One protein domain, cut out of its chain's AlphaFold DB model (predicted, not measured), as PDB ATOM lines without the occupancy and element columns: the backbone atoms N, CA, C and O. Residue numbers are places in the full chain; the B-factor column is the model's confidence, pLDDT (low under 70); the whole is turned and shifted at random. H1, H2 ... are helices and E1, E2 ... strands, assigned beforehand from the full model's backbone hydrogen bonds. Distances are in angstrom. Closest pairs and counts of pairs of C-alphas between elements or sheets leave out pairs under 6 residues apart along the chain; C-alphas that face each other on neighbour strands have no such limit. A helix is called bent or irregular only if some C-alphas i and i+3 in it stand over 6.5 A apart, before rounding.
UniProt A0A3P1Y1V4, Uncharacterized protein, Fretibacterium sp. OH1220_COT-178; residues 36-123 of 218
ATOM      1  N   PRO A  36      55.196   2.908  24.143       95.00
ATOM      2  CA  PRO A  36      54.321   3.148  25.284       95.00
ATOM      3  C   PRO A  36      53.506   4.428  25.089       95.00
ATOM      4  O   PRO A  36      54.054   5.511  24.858       95.00
ATOM      5  N   ILE A  37      52.189   4.306  25.207       97.31
ATOM      6  CA  ILE A  37      51.222   5.391  25.046       97.31
ATOM      7  C   ILE A  37      50.243   5.421  26.217       97.31
ATOM      8  O   ILE A  37      50.060   4.435  26.940       97.31
ATOM      9  N   ILE A  38      49.570   6.552  26.380       97.69
ATOM     10  CA  ILE A  38      48.469   6.713  27.321       97.69
ATOM     11  C   ILE A  38      47.207   7.044  26.533       97.69
ATOM     12  O   ILE A  38      47.211   7.936  25.689       97.69
ATOM     13  N   GLU A  39      46.137   6.307  26.808       97.69
ATOM     14  CA  GLU A  39      44.804   6.565  26.280       97.69
ATOM     15  C   GLU A  39      44.035   7.496  27.221       97.69
ATOM     16  O   GLU A  39      43.944   7.252  28.432       97.69
ATOM     17  N   TRP A  40      43.435   8.524  26.632       96.75
ATOM     18  CA  TRP A  40      42.653   9.550  27.302       96.75
ATOM     19  C   TRP A  40      41.262   9.633  26.690       96.75
ATOM     20  O   TRP A  40      41.089   9.466  25.481       96.75
ATOM     21  N   GLN A  41      40.269   9.956  27.511       96.12
ATOM     22  CA  GLN A  41      38.934  10.288  27.024       96.12
ATOM     23  C   GLN A  41      38.489  11.608  27.628       96.12
ATOM     24  O   GLN A  41      38.609  11.815  28.836       96.12
ATOM     25  N   CYS A  42      37.975  12.497  26.785       94.44
ATOM     26  CA  CYS A  42      37.327  13.705  27.258       94.44
ATOM     27  C   CYS A  42      35.954  13.334  27.825       94.44
ATOM     28  O   CYS A  42      35.098  12.904  27.058       94.44
ATOM     29  N   TYR A  43      35.709  13.514  29.124       90.56
ATOM     30  CA  TYR A  43      34.424  13.104  29.717       90.56
ATOM     31  C   TYR A  43      33.244  13.997  29.304       90.56
ATOM     32  O   TYR A  43      32.096  13.674  29.589       90.56
ATOM     33  N   THR A  44      33.497  15.145  28.660       92.19
ATOM     34  CA  THR A  44      32.431  16.064  28.225       92.19
ATOM     35  C   THR A  44      31.967  15.818  26.793       92.19
ATOM     36  O   THR A  44      30.798  16.043  26.493       92.19
ATOM     37  N   CYS A  45      32.857  15.388  25.893       95.00
ATOM     38  CA  CYS A  45      32.518  15.130  24.486       95.00
ATOM     39  C   CYS A  45      32.801  13.703  24.016       95.00
ATOM     40  O   CYS A  45      32.704  13.443  22.817       95.00
ATOM     41  N   ASP A  46      33.197  12.821  24.931       95.31
ATOM     42  CA  ASP A  46      33.523  11.405  24.727       95.31
ATOM     43  C   ASP A  46      34.634  11.114  23.711       95.31
ATOM     44  O   ASP A  46      34.956   9.951  23.461       95.31
ATOM     45  N   LYS A  47      35.273  12.150  23.153       95.50
ATOM     46  CA  LYS A  47      36.383  12.000  22.213       95.50
ATOM     47  C   LYS A  47      37.581  11.346  22.889       95.50
ATOM     48  O   LYS A  47      37.985  11.731  23.987       95.50
ATOM     49  N   GLN A  48      38.166  10.400  22.171       96.38
ATOM     50  CA  GLN A  48      39.368   9.686  22.568       96.38
ATOM     51  C   GLN A  48      40.608  10.386  22.010       96.38
ATOM     52  O   GLN A  48      40.610  10.819  20.859       96.38
ATOM     53  N   PHE A  49      41.656  10.461  22.824       97.19
ATOM     54  CA  PHE A  49      42.963  10.987  22.445       97.19
ATOM     55  C   PHE A  49      44.076  10.116  23.022       97.19
ATOM     56  O   PHE A  49      43.854   9.321  23.937       97.19
ATOM     57  N   PHE A  50      45.288  10.294  22.506       98.19
ATOM     58  CA  PHE A  50      46.473   9.576  22.966       98.19
ATOM     59  C   PHE A  50      47.627  10.525  23.226       98.19
ATOM     60  O   PHE A  50      47.764  11.543  22.559       98.19
ATOM     61  N   THR A  51      48.496  10.159  24.155       97.88
ATOM     62  CA  THR A  51      49.815  10.777  24.316       97.88
ATOM     63  C   THR A  51      50.881   9.691  24.356       97.88
ATOM     64  O   THR A  51      50.579   8.514  24.561       97.88
ATOM     65  N   PHE A  52      52.140  10.068  24.158       97.50
ATOM     66  CA  PHE A  52      53.259   9.177  24.458       97.50
ATOM     67  C   PHE A  52      53.517   9.182  25.968       97.50
ATOM     68  O   PHE A  52      53.551  10.243  26.574       97.50
ATOM     69  N   ASP A  53      53.725   8.027  26.594       95.62
ATOM     70  CA  ASP A  53      54.066   7.972  28.025       95.62
ATOM     71  C   ASP A  53      55.439   8.650  28.260       95.62
ATOM     72  O   ASP A  53      56.370   8.339  27.508       95.62
ATOM     73  N   PRO A  54      55.615   9.560  29.245       95.00
ATOM     74  CA  PRO A  54      54.720   9.887  30.362       95.00
ATOM     75  C   PRO A  54      53.945  11.205  30.205       95.00
ATOM     76  O   PRO A  54      53.580  11.804  31.214       95.00
ATOM     77  N   ASP A  55      53.704  11.688  28.984       94.62
ATOM     78  CA  ASP A  55      52.984  12.947  28.775       94.62
ATOM     79  C   ASP A  55      51.574  12.875  29.371       94.62
ATOM     80  O   ASP A  55      50.688  12.171  28.874       94.62
ATOM     81  N   ASP A  56      51.382  13.632  30.447       92.00
ATOM     82  CA  ASP A  56      50.151  13.682  31.219       92.00
ATOM     83  C   ASP A  56      49.328  14.914  30.835       92.00
ATOM     84  O   ASP A  56      49.760  16.061  30.996       92.00
ATOM     85  N   ILE A  57      48.124  14.660  30.329       92.44
ATOM     86  CA  ILE A  57      47.136  15.683  29.966       92.44
ATOM     87  C   ILE A  57      45.898  15.635  30.865       92.44
ATOM     88  O   ILE A  57      44.891  16.279  30.570       92.44
ATOM     89  N   SER A  58      45.952  14.876  31.961       86.38
ATOM     90  CA  SER A  58      44.882  14.832  32.947       86.38
ATOM     91  C   SER A  58      44.669  16.207  33.571       86.38
ATOM     92  O   SER A  58      45.603  16.978  33.797       86.38
ATOM     93  N   GLY A  59      43.411  16.507  33.883       64.50
ATOM     94  CA  GLY A  59      43.061  17.640  34.738       64.50
ATOM     95  C   GLY A  59      43.136  17.316  36.240       64.50
ATOM     96  O   GLY A  59      42.711  18.136  37.053       64.50
ATOM     97  N   GLY A  60      43.576  16.114  36.626       56.16
ATOM     98  CA  GLY A  60      43.681  15.678  38.023       56.16
ATOM     99  C   GLY A  60      45.106  15.845  38.564       56.16
ATOM    100  O   GLY A  60      46.065  15.588  37.852       56.16
ATOM    101  N   GLY A  61      45.267  16.272  39.822       58.84
ATOM    102  CA  GLY A  61      46.585  16.471  40.455       58.84
ATOM    103  C   GLY A  61      47.177  17.884  40.288       58.84
ATOM    104  O   GLY A  61      46.441  18.869  40.279       58.84
ATOM    105  N   ASN A  62      48.512  17.988  40.178       49.78
ATOM    106  CA  ASN A  62      49.301  19.240  40.235       49.78
ATOM    107  C   ASN A  62      49.166  20.186  39.021       49.78
ATOM    108  O   ASN A  62      49.756  21.263  39.035       49.78
ATOM    109  N   ASN A  63      48.406  19.828  37.980       66.19
ATOM    110  CA  ASN A  63      48.316  20.599  36.732       66.19
ATOM    111  C   ASN A  63      46.870  21.001  36.402       66.19
ATOM    112  O   ASN A  63      46.342  20.674  35.342       66.19
ATOM    113  N   GLY A  64      46.226  21.763  37.295       72.38
ATOM    114  CA  GLY A  64      44.871  22.293  37.071       72.38
ATOM    115  C   GLY A  64      44.707  23.075  35.755       72.38
ATOM    116  O   GLY A  64      43.625  23.069  35.167       72.38
ATOM    117  N   ASN A  65      45.798  23.650  35.238       84.44
ATOM    118  CA  ASN A  65      45.848  24.341  33.946       84.44
ATOM    119  C   ASN A  65      45.498  23.438  32.753       84.44
ATOM    120  O   ASN A  65      45.058  23.939  31.728       84.44
ATOM    121  N   ASN A  66      45.618  22.112  32.873       87.56
ATOM    122  CA  ASN A  66      45.257  21.184  31.800       87.56
ATOM    123  C   ASN A  66      43.758  21.206  31.461       87.56
ATOM    124  O   ASN A  66      43.376  20.694  30.416       87.56
ATOM    125  N   LYS A  67      42.905  21.805  32.304       87.31
ATOM    126  CA  LYS A  67      41.478  22.042  32.016       87.31
ATOM    127  C   LYS A  67      41.226  23.351  31.262       87.31
ATOM    128  O   LYS A  67      40.166  23.513  30.668       87.31
ATOM    129  N   ASP A  68      42.177  24.284  31.305       91.00
ATOM    130  CA  ASP A  68      42.036  25.616  30.726       91.00
ATOM    131  C   ASP A  68      42.253  25.588  29.209       91.00
ATOM    132  O   ASP A  68      43.293  25.151  28.712       91.00
ATOM    133  N   MET A  69      41.277  26.091  28.452       93.75
ATOM    134  CA  MET A  69      41.340  26.066  26.991       93.75
ATOM    135  C   MET A  69      42.540  26.845  26.443       93.75
ATOM    136  O   MET A  69      43.171  26.377  25.493       93.75
ATOM    137  N   ALA A  70      42.893  27.996  27.022       94.31
ATOM    138  CA  ALA A  70      44.021  28.781  26.527       94.31
ATOM    139  C   ALA A  70      45.342  28.019  26.711       94.31
ATOM    140  O   ALA A  70      46.144  27.946  25.776       94.31
ATOM    141  N   TYR A  71      45.525  27.360  27.859       93.81
ATOM    142  CA  TYR A  71      46.660  26.482  28.114       93.81
ATOM    143  C   TYR A  71      46.729  25.328  27.106       93.81
ATOM    144  O   TYR A  71      47.792  25.100  26.520       93.81
ATOM    145  N   GLN A  72      45.609  24.639  26.848       94.69
ATOM    146  CA  GLN A  72      45.550  23.549  25.865       94.69
ATOM    147  C   GLN A  72      45.936  24.039  24.468       94.69
ATOM    148  O   GLN A  72      46.813  23.470  23.820       94.69
ATOM    149  N   GLN A  73      45.340  25.142  24.007       95.31
ATOM    150  CA  GLN A  73      45.630  25.699  22.686       95.31
ATOM    151  C   GLN A  73      47.085  26.182  22.571       95.31
ATOM    152  O   GLN A  73      47.706  26.067  21.512       95.31
ATOM    153  N   GLN A  74      47.681  26.667  23.660       94.62
ATOM    154  CA  GLN A  74      49.065  27.129  23.671       94.62
ATOM    155  C   GLN A  74      50.083  25.979  23.684       94.62
ATOM    156  O   GLN A  74      51.106  26.091  23.000       94.62
ATOM    157  N   ASN A  75      49.812  24.890  24.409       94.50
ATOM    158  CA  ASN A  75      50.813  23.864  24.725       94.50
ATOM    159  C   ASN A  75      50.612  22.528  24.003       94.50
ATOM    160  O   ASN A  75      51.579  21.777  23.864       94.50
ATOM    161  N   TRP A  76      49.397  22.212  23.558       96.06
ATOM    162  CA  TRP A  76      49.060  20.906  22.994       96.06
ATOM    163  C   TRP A  76      48.915  21.001  21.480       96.06
ATOM    164  O   TRP A  76      48.273  21.916  20.957       96.06
ATOM    165  N   ARG A  77      49.549  20.078  20.759       97.12
ATOM    166  CA  ARG A  77      49.530  20.008  19.292       97.12
ATOM    167  C   ARG A  77      49.105  18.627  18.835       97.12
ATOM    168  O   ARG A  77      49.244  17.665  19.586       97.12
ATOM    169  N   LEU A  78      48.610  18.535  17.608       96.31
ATOM    170  CA  LEU A  78      48.379  17.243  16.973       96.31
ATOM    171  C   LEU A  78      49.701  16.645  16.495       96.31
ATOM    172  O   LEU A  78      50.531  17.351  15.921       96.31
ATOM    173  N   LEU A  79      49.878  15.335  16.673       97.00
ATOM    174  CA  LEU A  79      51.038  14.618  16.132       97.00
ATOM    175  C   LEU A  79      51.137  14.796  14.612       97.00
ATOM    176  O   LEU A  79      52.224  15.025  14.096       97.00
ATOM    177  N   SER A  80      50.004  14.734  13.907       95.19
ATOM    178  CA  SER A  80      49.940  14.889  12.449       95.19
ATOM    179  C   SER A  80      50.343  16.271  11.936       95.19
ATOM    180  O   SER A  80      50.730  16.392  10.774       95.19
ATOM    181  N   ASN A  81      50.254  17.309  12.772       92.94
ATOM    182  CA  ASN A  81      50.664  18.661  12.418       92.94
ATOM    183  C   ASN A  81      51.050  19.459  13.669       92.94
ATOM    184  O   ASN A  81      50.200  20.016  14.366       92.94
ATOM    185  N   VAL A  82      52.358  19.593  13.889       89.44
ATOM    186  CA  VAL A  82      52.928  20.324  15.028       89.44
ATOM    187  C   VAL A  82      52.552  21.815  15.062       89.44
ATOM    188  O   VAL A  82      52.583  22.443  16.120       89.44
ATOM    189  N   GLY A  83      52.164  22.397  13.923       89.69
ATOM    190  CA  GLY A  83      51.681  23.775  13.835       89.69
ATOM    191  C   GLY A  83      50.228  23.950  14.284       89.69
ATOM    192  O   GLY A  83      49.810  25.072  14.565       89.69
ATOM    193  N   THR A  84      49.459  22.864  14.386       90.75
ATOM    194  CA  THR A  84      48.021  22.901  14.665       90.75
ATOM    195  C   THR A  84      47.736  22.513  16.119       90.75
ATOM    196  O   THR A  84      48.091  21.411  16.549       90.75
ATOM    197  N   PRO A  85      47.095  23.398  16.907       94.81
ATOM    198  CA  PRO A  85      46.559  23.040  18.215       94.81
ATOM    199  C   PRO A  85      45.528  21.917  18.132       94.81
ATOM    200  O   PRO A  85      44.929  21.679  17.083       94.81
ATOM    201  N   ILE A  86      45.269  21.254  19.257       94.94
ATOM    202  CA  ILE A  86      44.200  20.254  19.304       94.94
ATOM    203  C   ILE A  86      42.828  20.905  19.021       94.94
ATOM    204  O   ILE A  86      42.600  22.054  19.421       94.94
ATOM    205  N   PRO A  87      41.881  20.203  18.368       94.81
ATOM    206  CA  PRO A  87      40.536  20.726  18.161       94.81
ATOM    207  C   PRO A  87      39.859  21.042  19.493       94.81
ATOM    208  O   PRO A  87      39.929  20.240  20.424       94.81
ATOM    209  N   LYS A  88      39.153  22.172  19.576       96.12
ATOM    210  CA  LYS A  88      38.383  22.537  20.774       96.12
ATOM    211  C   LYS A  88      37.297  21.501  21.080       96.12
ATOM    212  O   LYS A  88      36.749  20.859  20.176       96.12
ATOM    213  N   CYS A  89      36.973  21.349  22.358       95.38
ATOM    214  CA  CYS A  89      35.839  20.547  22.787       95.38
ATOM    215  C   CYS A  89      34.538  21.180  22.281       95.38
ATOM    216  O   CYS A  89      34.294  22.365  22.482       95.38
ATOM    217  N   SER A  90      33.682  20.392  21.630       94.25
ATOM    218  CA  SER A  90      32.410  20.878  21.078       94.25
ATOM    219  C   SER A  90      31.273  20.930  22.104       94.25
ATOM    220  O   SER A  90      30.190  21.413  21.784       94.25
ATOM    221  N   LYS A  91      31.490  20.395  23.312       95.12
ATOM    222  CA  LYS A  91      30.467  20.250  24.361       95.12
ATOM    223  C   LYS A  91      30.673  21.178  25.560       95.12
ATOM    224  O   LYS A  91      29.812  21.227  26.431       95.12
ATOM    225  N   VAL A  92      31.772  21.933  25.595       92.19
ATOM    226  CA  VAL A  92      32.067  22.907  26.655       92.19
ATOM    227  C   VAL A  92      32.128  24.301  26.043       92.19
ATOM    228  O   VAL A  92      32.714  24.488  24.981       92.19
ATOM    229  N   LYS A  93      31.518  25.285  26.712       90.62
ATOM    230  CA  LYS A  93      31.377  26.663  26.216       90.62
ATOM    231  C   LYS A  93      32.715  27.344  25.911       90.62
ATOM    232  O   LYS A  93      32.805  28.083  24.937       90.62
ATOM    233  N   ASP A  94      33.732  27.122  26.738       91.12
ATOM    234  CA  ASP A  94      35.075  27.682  26.538       91.12
ATOM    235  C   ASP A  94      35.910  26.888  25.518       91.12
ATOM    236  O   ASP A  94      36.906  27.398  25.008       91.12
ATOM    237  N   GLY A  95      35.480  25.673  25.163       93.38
ATOM    238  CA  GLY A  95      36.170  24.766  24.257       93.38
ATOM    239  C   GLY A  95      37.273  23.919  24.900       93.38
ATOM    240  O   GLY A  95      38.011  23.267  24.160       93.38
ATOM    241  N   GLY A  96      37.409  23.914  26.229       93.38
ATOM    242  CA  GLY A  96      38.388  23.100  26.952       93.38
ATOM    243  C   GLY A  96      37.995  21.622  27.015       93.38
ATOM    244  O   GLY A  96      36.830  21.274  27.228       93.38
ATOM    245  N   HIS A  97      38.965  20.728  26.816       94.25
ATOM    246  CA  HIS A  97      38.787  19.301  27.100       94.25
ATOM    247  C   HIS A  97      39.060  18.984  28.564       94.25
ATOM    248  O   HIS A  97      39.910  19.604  29.193       94.25
ATOM    249  N   PHE A  98      38.391  17.967  29.093       92.31
ATOM    250  CA  PHE A  98      38.659  17.469  30.434       92.31
ATOM    251  C   PHE A  98      38.921  15.974  30.350       92.31
ATOM    252  O   PHE A  98      38.008  15.193  30.084       92.31
ATOM    253  N   PHE A  99      40.188  15.602  30.501       93.25
ATOM    254  CA  PHE A  99      40.649  14.254  30.208       93.25
ATOM    255  C   PHE A  99      40.726  13.371  31.445       93.25
ATOM    256  O   PHE A  99      41.392  13.719  32.423       93.25
ATOM    257  N   ASP A 100      40.135  12.185  31.320       92.56
ATOM    258  CA  ASP A 100      40.356  11.057  32.214       92.56
ATOM    259  C   ASP A 100      41.331  10.074  31.574       92.56
ATOM    260  O   ASP A 100      41.182   9.689  30.406       92.56
ATOM    261  N   LYS A 101      42.315   9.625  32.360       94.75
ATOM    262  CA  LYS A 101      43.215   8.543  31.958       94.75
ATOM    263  C   LYS A 101      42.426   7.242  31.904       94.75
ATOM    264  O   LYS A 101      41.853   6.833  32.911       94.75
ATOM    265  N   LYS A 102      42.432   6.565  30.757       95.31
ATOM    266  CA  LYS A 102      41.785   5.254  30.612       95.31
ATOM    267  C   LYS A 102      42.758   4.122  30.881       95.31
ATOM    268  O   LYS A 102      42.495   3.281  31.733       95.31
ATOM    269  N   ARG A 103      43.896   4.108  30.186       95.25
ATOM    270  CA  ARG A 103      44.937   3.087  30.370       95.25
ATOM    271  C   ARG A 103      46.277   3.533  29.803       95.25
ATOM    272  O   ARG A 103      46.335   4.386  28.924       95.25
ATOM    273  N   THR A 104      47.344   2.913  30.291       96.19
ATOM    274  CA  THR A 104      48.656   2.907  29.635       96.19
ATOM    275  C   THR A 104      48.791   1.589  28.876       96.19
ATOM    276  O   THR A 104      48.418   0.541  29.402       96.19
ATOM    277  N   MET A 105      49.282   1.632  27.642       94.88
ATOM    278  CA  MET A 105      49.436   0.450  26.790       94.88
ATOM    279  C   MET A 105      50.608   0.621  25.827       94.88
ATOM    280  O   MET A 105      51.086   1.735  25.633       94.88
ATOM    281  N   ASN A 106      51.031  -0.468  25.188       93.31
ATOM    282  CA  ASN A 106      51.951  -0.391  24.060       93.31
ATOM    283  C   ASN A 106      51.197  -0.509  22.733       93.31
ATOM    284  O   ASN A 106      50.188  -1.212  22.636       93.31
ATOM    285  N   THR A 107      51.715   0.161  21.710       91.31
ATOM    286  CA  THR A 107      51.174   0.149  20.348       91.31
ATOM    287  C   THR A 107      52.285  -0.003  19.309       91.31
ATOM    288  O   THR A 107      53.466   0.076  19.660       91.31
ATOM    289  N   SER A 108      51.899  -0.204  18.047       89.19
ATOM    290  CA  SER A 108      52.811  -0.239  16.902       89.19
ATOM    291  C   SER A 108      52.881   1.108  16.171       89.19
ATOM    292  O   SER A 108      51.929   1.901  16.242       89.19
ATOM    293  N   PRO A 109      53.975   1.375  15.432       89.88
ATOM    294  CA  PRO A 109      54.075   2.538  14.551       89.88
ATOM    295  C   PRO A 109      52.906   2.638  13.562       89.88
ATOM    296  O   PRO A 109      52.363   3.727  13.365       89.88
ATOM    297  N   TYR A 110      52.458   1.505  13.009       88.31
ATOM    298  CA  TYR A 110      51.313   1.435  12.097       88.31
ATOM    299  C   TYR A 110      50.027   2.000  12.720       88.31
ATOM    300  O   TYR A 110      49.347   2.840  12.123       88.31
ATOM    301  N   VAL A 111      49.707   1.605  13.957       91.62
ATOM    302  CA  VAL A 111      48.515   2.109  14.661       91.62
ATOM    303  C   VAL A 111      48.645   3.607  14.953       91.62
ATOM    304  O   VAL A 111      47.671   4.348  14.798       91.62
ATOM    305  N   ILE A 112      49.840   4.085  15.320       93.81
ATOM    306  CA  ILE A 112      50.091   5.526  15.491       93.81
ATOM    307  C   ILE A 112      49.867   6.260  14.170       93.81
ATOM    308  O   ILE A 112      49.217   7.299  14.158       93.81
ATOM    309  N   TYR A 113      50.347   5.721  13.048       92.88
ATOM    310  CA  TYR A 113      50.122   6.306  11.727       92.88
ATOM    311  C   TYR A 113      48.628   6.412  11.382       92.88
ATOM    312  O   TYR A 113      48.180   7.473  10.923       92.88
ATOM    313  N   GLN A 114      47.850   5.352  11.624       93.50
ATOM    314  CA  GLN A 114      46.403   5.349  11.386       93.50
ATOM    315  C   GLN A 114      45.676   6.378  12.258       93.50
ATOM    316  O   GLN A 114      44.724   7.015  11.809       93.50
ATOM    317  N   ARG A 115      46.146   6.571  13.494       95.19
ATOM    318  CA  ARG A 115      45.489   7.407  14.506       95.19
ATOM    319  C   ARG A 115      46.194   8.723  14.803       95.19
ATOM    320  O   ARG A 115      45.832   9.392  15.758       95.19
ATOM    321  N   LYS A 116      47.162   9.155  13.994       95.00
ATOM    322  CA  LYS A 116      48.006  10.340  14.264       95.00
ATOM    323  C   LYS A 116      47.238  11.648  14.496       95.00
ATOM    324  O   LYS A 116      47.777  12.568  15.099       95.00
ATOM    325  N   ASN A 117      45.991  11.741  14.035       95.50
ATOM    326  CA  ASN A 117      45.115  12.890  14.281       95.50
ATOM    327  C   ASN A 117      44.468  12.886  15.679       95.50
ATOM    328  O   ASN A 117      43.926  13.906  16.093       95.50
ATOM    329  N   ASP A 118      44.551  11.771  16.403       96.50
ATOM    330  CA  ASP A 118      44.059  11.607  17.775       96.50
ATOM    331  C   ASP A 118      45.198  11.731  18.807       96.50
ATOM    332  O   ASP A 118      44.953  11.731  20.012       96.50
ATOM    333  N   TYR A 119      46.454  11.818  18.356       97.69
ATOM    334  CA  TYR A 119      47.612  11.957  19.238       97.69
ATOM    335  C   TYR A 119      47.884  13.420  19.564       97.69
ATOM    336  O   TYR A 119      48.062  14.256  18.676       97.69
ATOM    337  N   ILE A 120      47.986  13.695  20.856       97.75
ATOM    338  CA  ILE A 120      48.401  14.961  21.431       97.75
ATOM    339  C   ILE A 120      49.893  14.873  21.754       97.75
ATOM    340  O   ILE A 120      50.351  13.943  22.419       97.75
ATOM    341  N   VAL A 121      50.651  15.868  21.303       97.19
ATOM    342  CA  VAL A 121      52.056  16.071  21.670       97.19
ATOM    343  C   VAL A 121      52.213  17.383  22.432       97.19
ATOM    344  O   VAL A 121      51.518  18.370  22.162       97.19
ATOM    345  N   LEU A 122      53.125  17.396  23.402       95.50
ATOM    346  CA  LEU A 122      53.307  18.514  24.323       95.50
ATOM    347  C   LEU A 122      54.487  19.382  23.890       95.50
ATOM    348  O   LEU A 122      55.634  18.936  23.897       95.50
ATOM    349  N   LYS A 123      54.230  20.660  23.582       93.38
ATOM    350  CA  LYS A 123      55.268  21.627  23.177       93.38
ATOM    351  C   LYS A 123      56.393  21.742  24.211       93.38
ATOM    352  O   LYS A 123      57.566  21.795  23.853       93.38
TER     353      LYS A 123
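AT A GLANCE: This is residues 36 to 123 of the 218 residues of an uncharacterized protein of Fretibacterium sp. OH1220_COT-178 (UniProt A0A3P1Y1V4). Two small three-stranded sheets meet along their edge strands E2 and E6, with short helices at the margins. The longer, strongly twisted sheet holds the E1-E2 hairpin and the bent strand E5; H2 packs by the smaller sheet, and H3 lies at a far end after E5. The 88 printed residues run E1 E2 H1 H2 E3 E4 E5 H3 E6, with orders E2-E1-E5 and E4-E3-E6, both antiparallel. This mixed class domain is compact, with a radius of gyration of the C-alphas of 12.1 A and spans of 35 by 27 by 23 A.

IN THESE COORDINATES: E1, residues 36 to 42, begins at C-alpha 36 (54.321, 3.148, 25.284) and is 20.1 A long. E2 is residues 48 to 52, 14.0 A. H1 is residues 64 to 67, H2 69 to 75, E3 76 to 78 and E4 81 to 85. E5, residues 99 to 107, is 20.2 A long and bends by 62 degrees at residue 102. H3 is residues 109 to 115; E6, residues 120 to 122, ends at C-alpha 122 (53.307, 18.514, 24.323).

HOW THE PARTS SIT: E1 is antiparallel to E5 at 152 degrees, with N 37 and O 105 2.8 A apart, and to E2 at 149 degrees, with N 40 and O 49 2.8 A apart. The closest C-alphas of E2 and E6, Thr 51 and Ile 120, are 5.3 A apart. E3 pairs with E6, N 121 to O 77 2.9 A, and with E4 in a hairpin, N 78 to O 84 3.1 A. H2 is on this sheet but over none of its strands; its closest C-alpha to E4 is Gln 73 to Pro 85, 5.3 A. H1 is close to H2 but not clearly touching, Asn 65 to Tyr 71 6.3 A. H3 is on neither sheet, though only just for E2 E1 E5, with 4 pairs of C-alphas within 10 A. In H2 and H3 every O i to N i+4 pair is within hydrogen-bond range; H1 is too short for one.

THE WHOLE: The farthest C-alphas, Lys 93 and Ser 108, are 35.6 A apart. The printed part has no cut. The links E2 to H1 and E4 to E5 are long. Mean pLDDT of the printed part is 91.7, with residues 59 to 63 under 70.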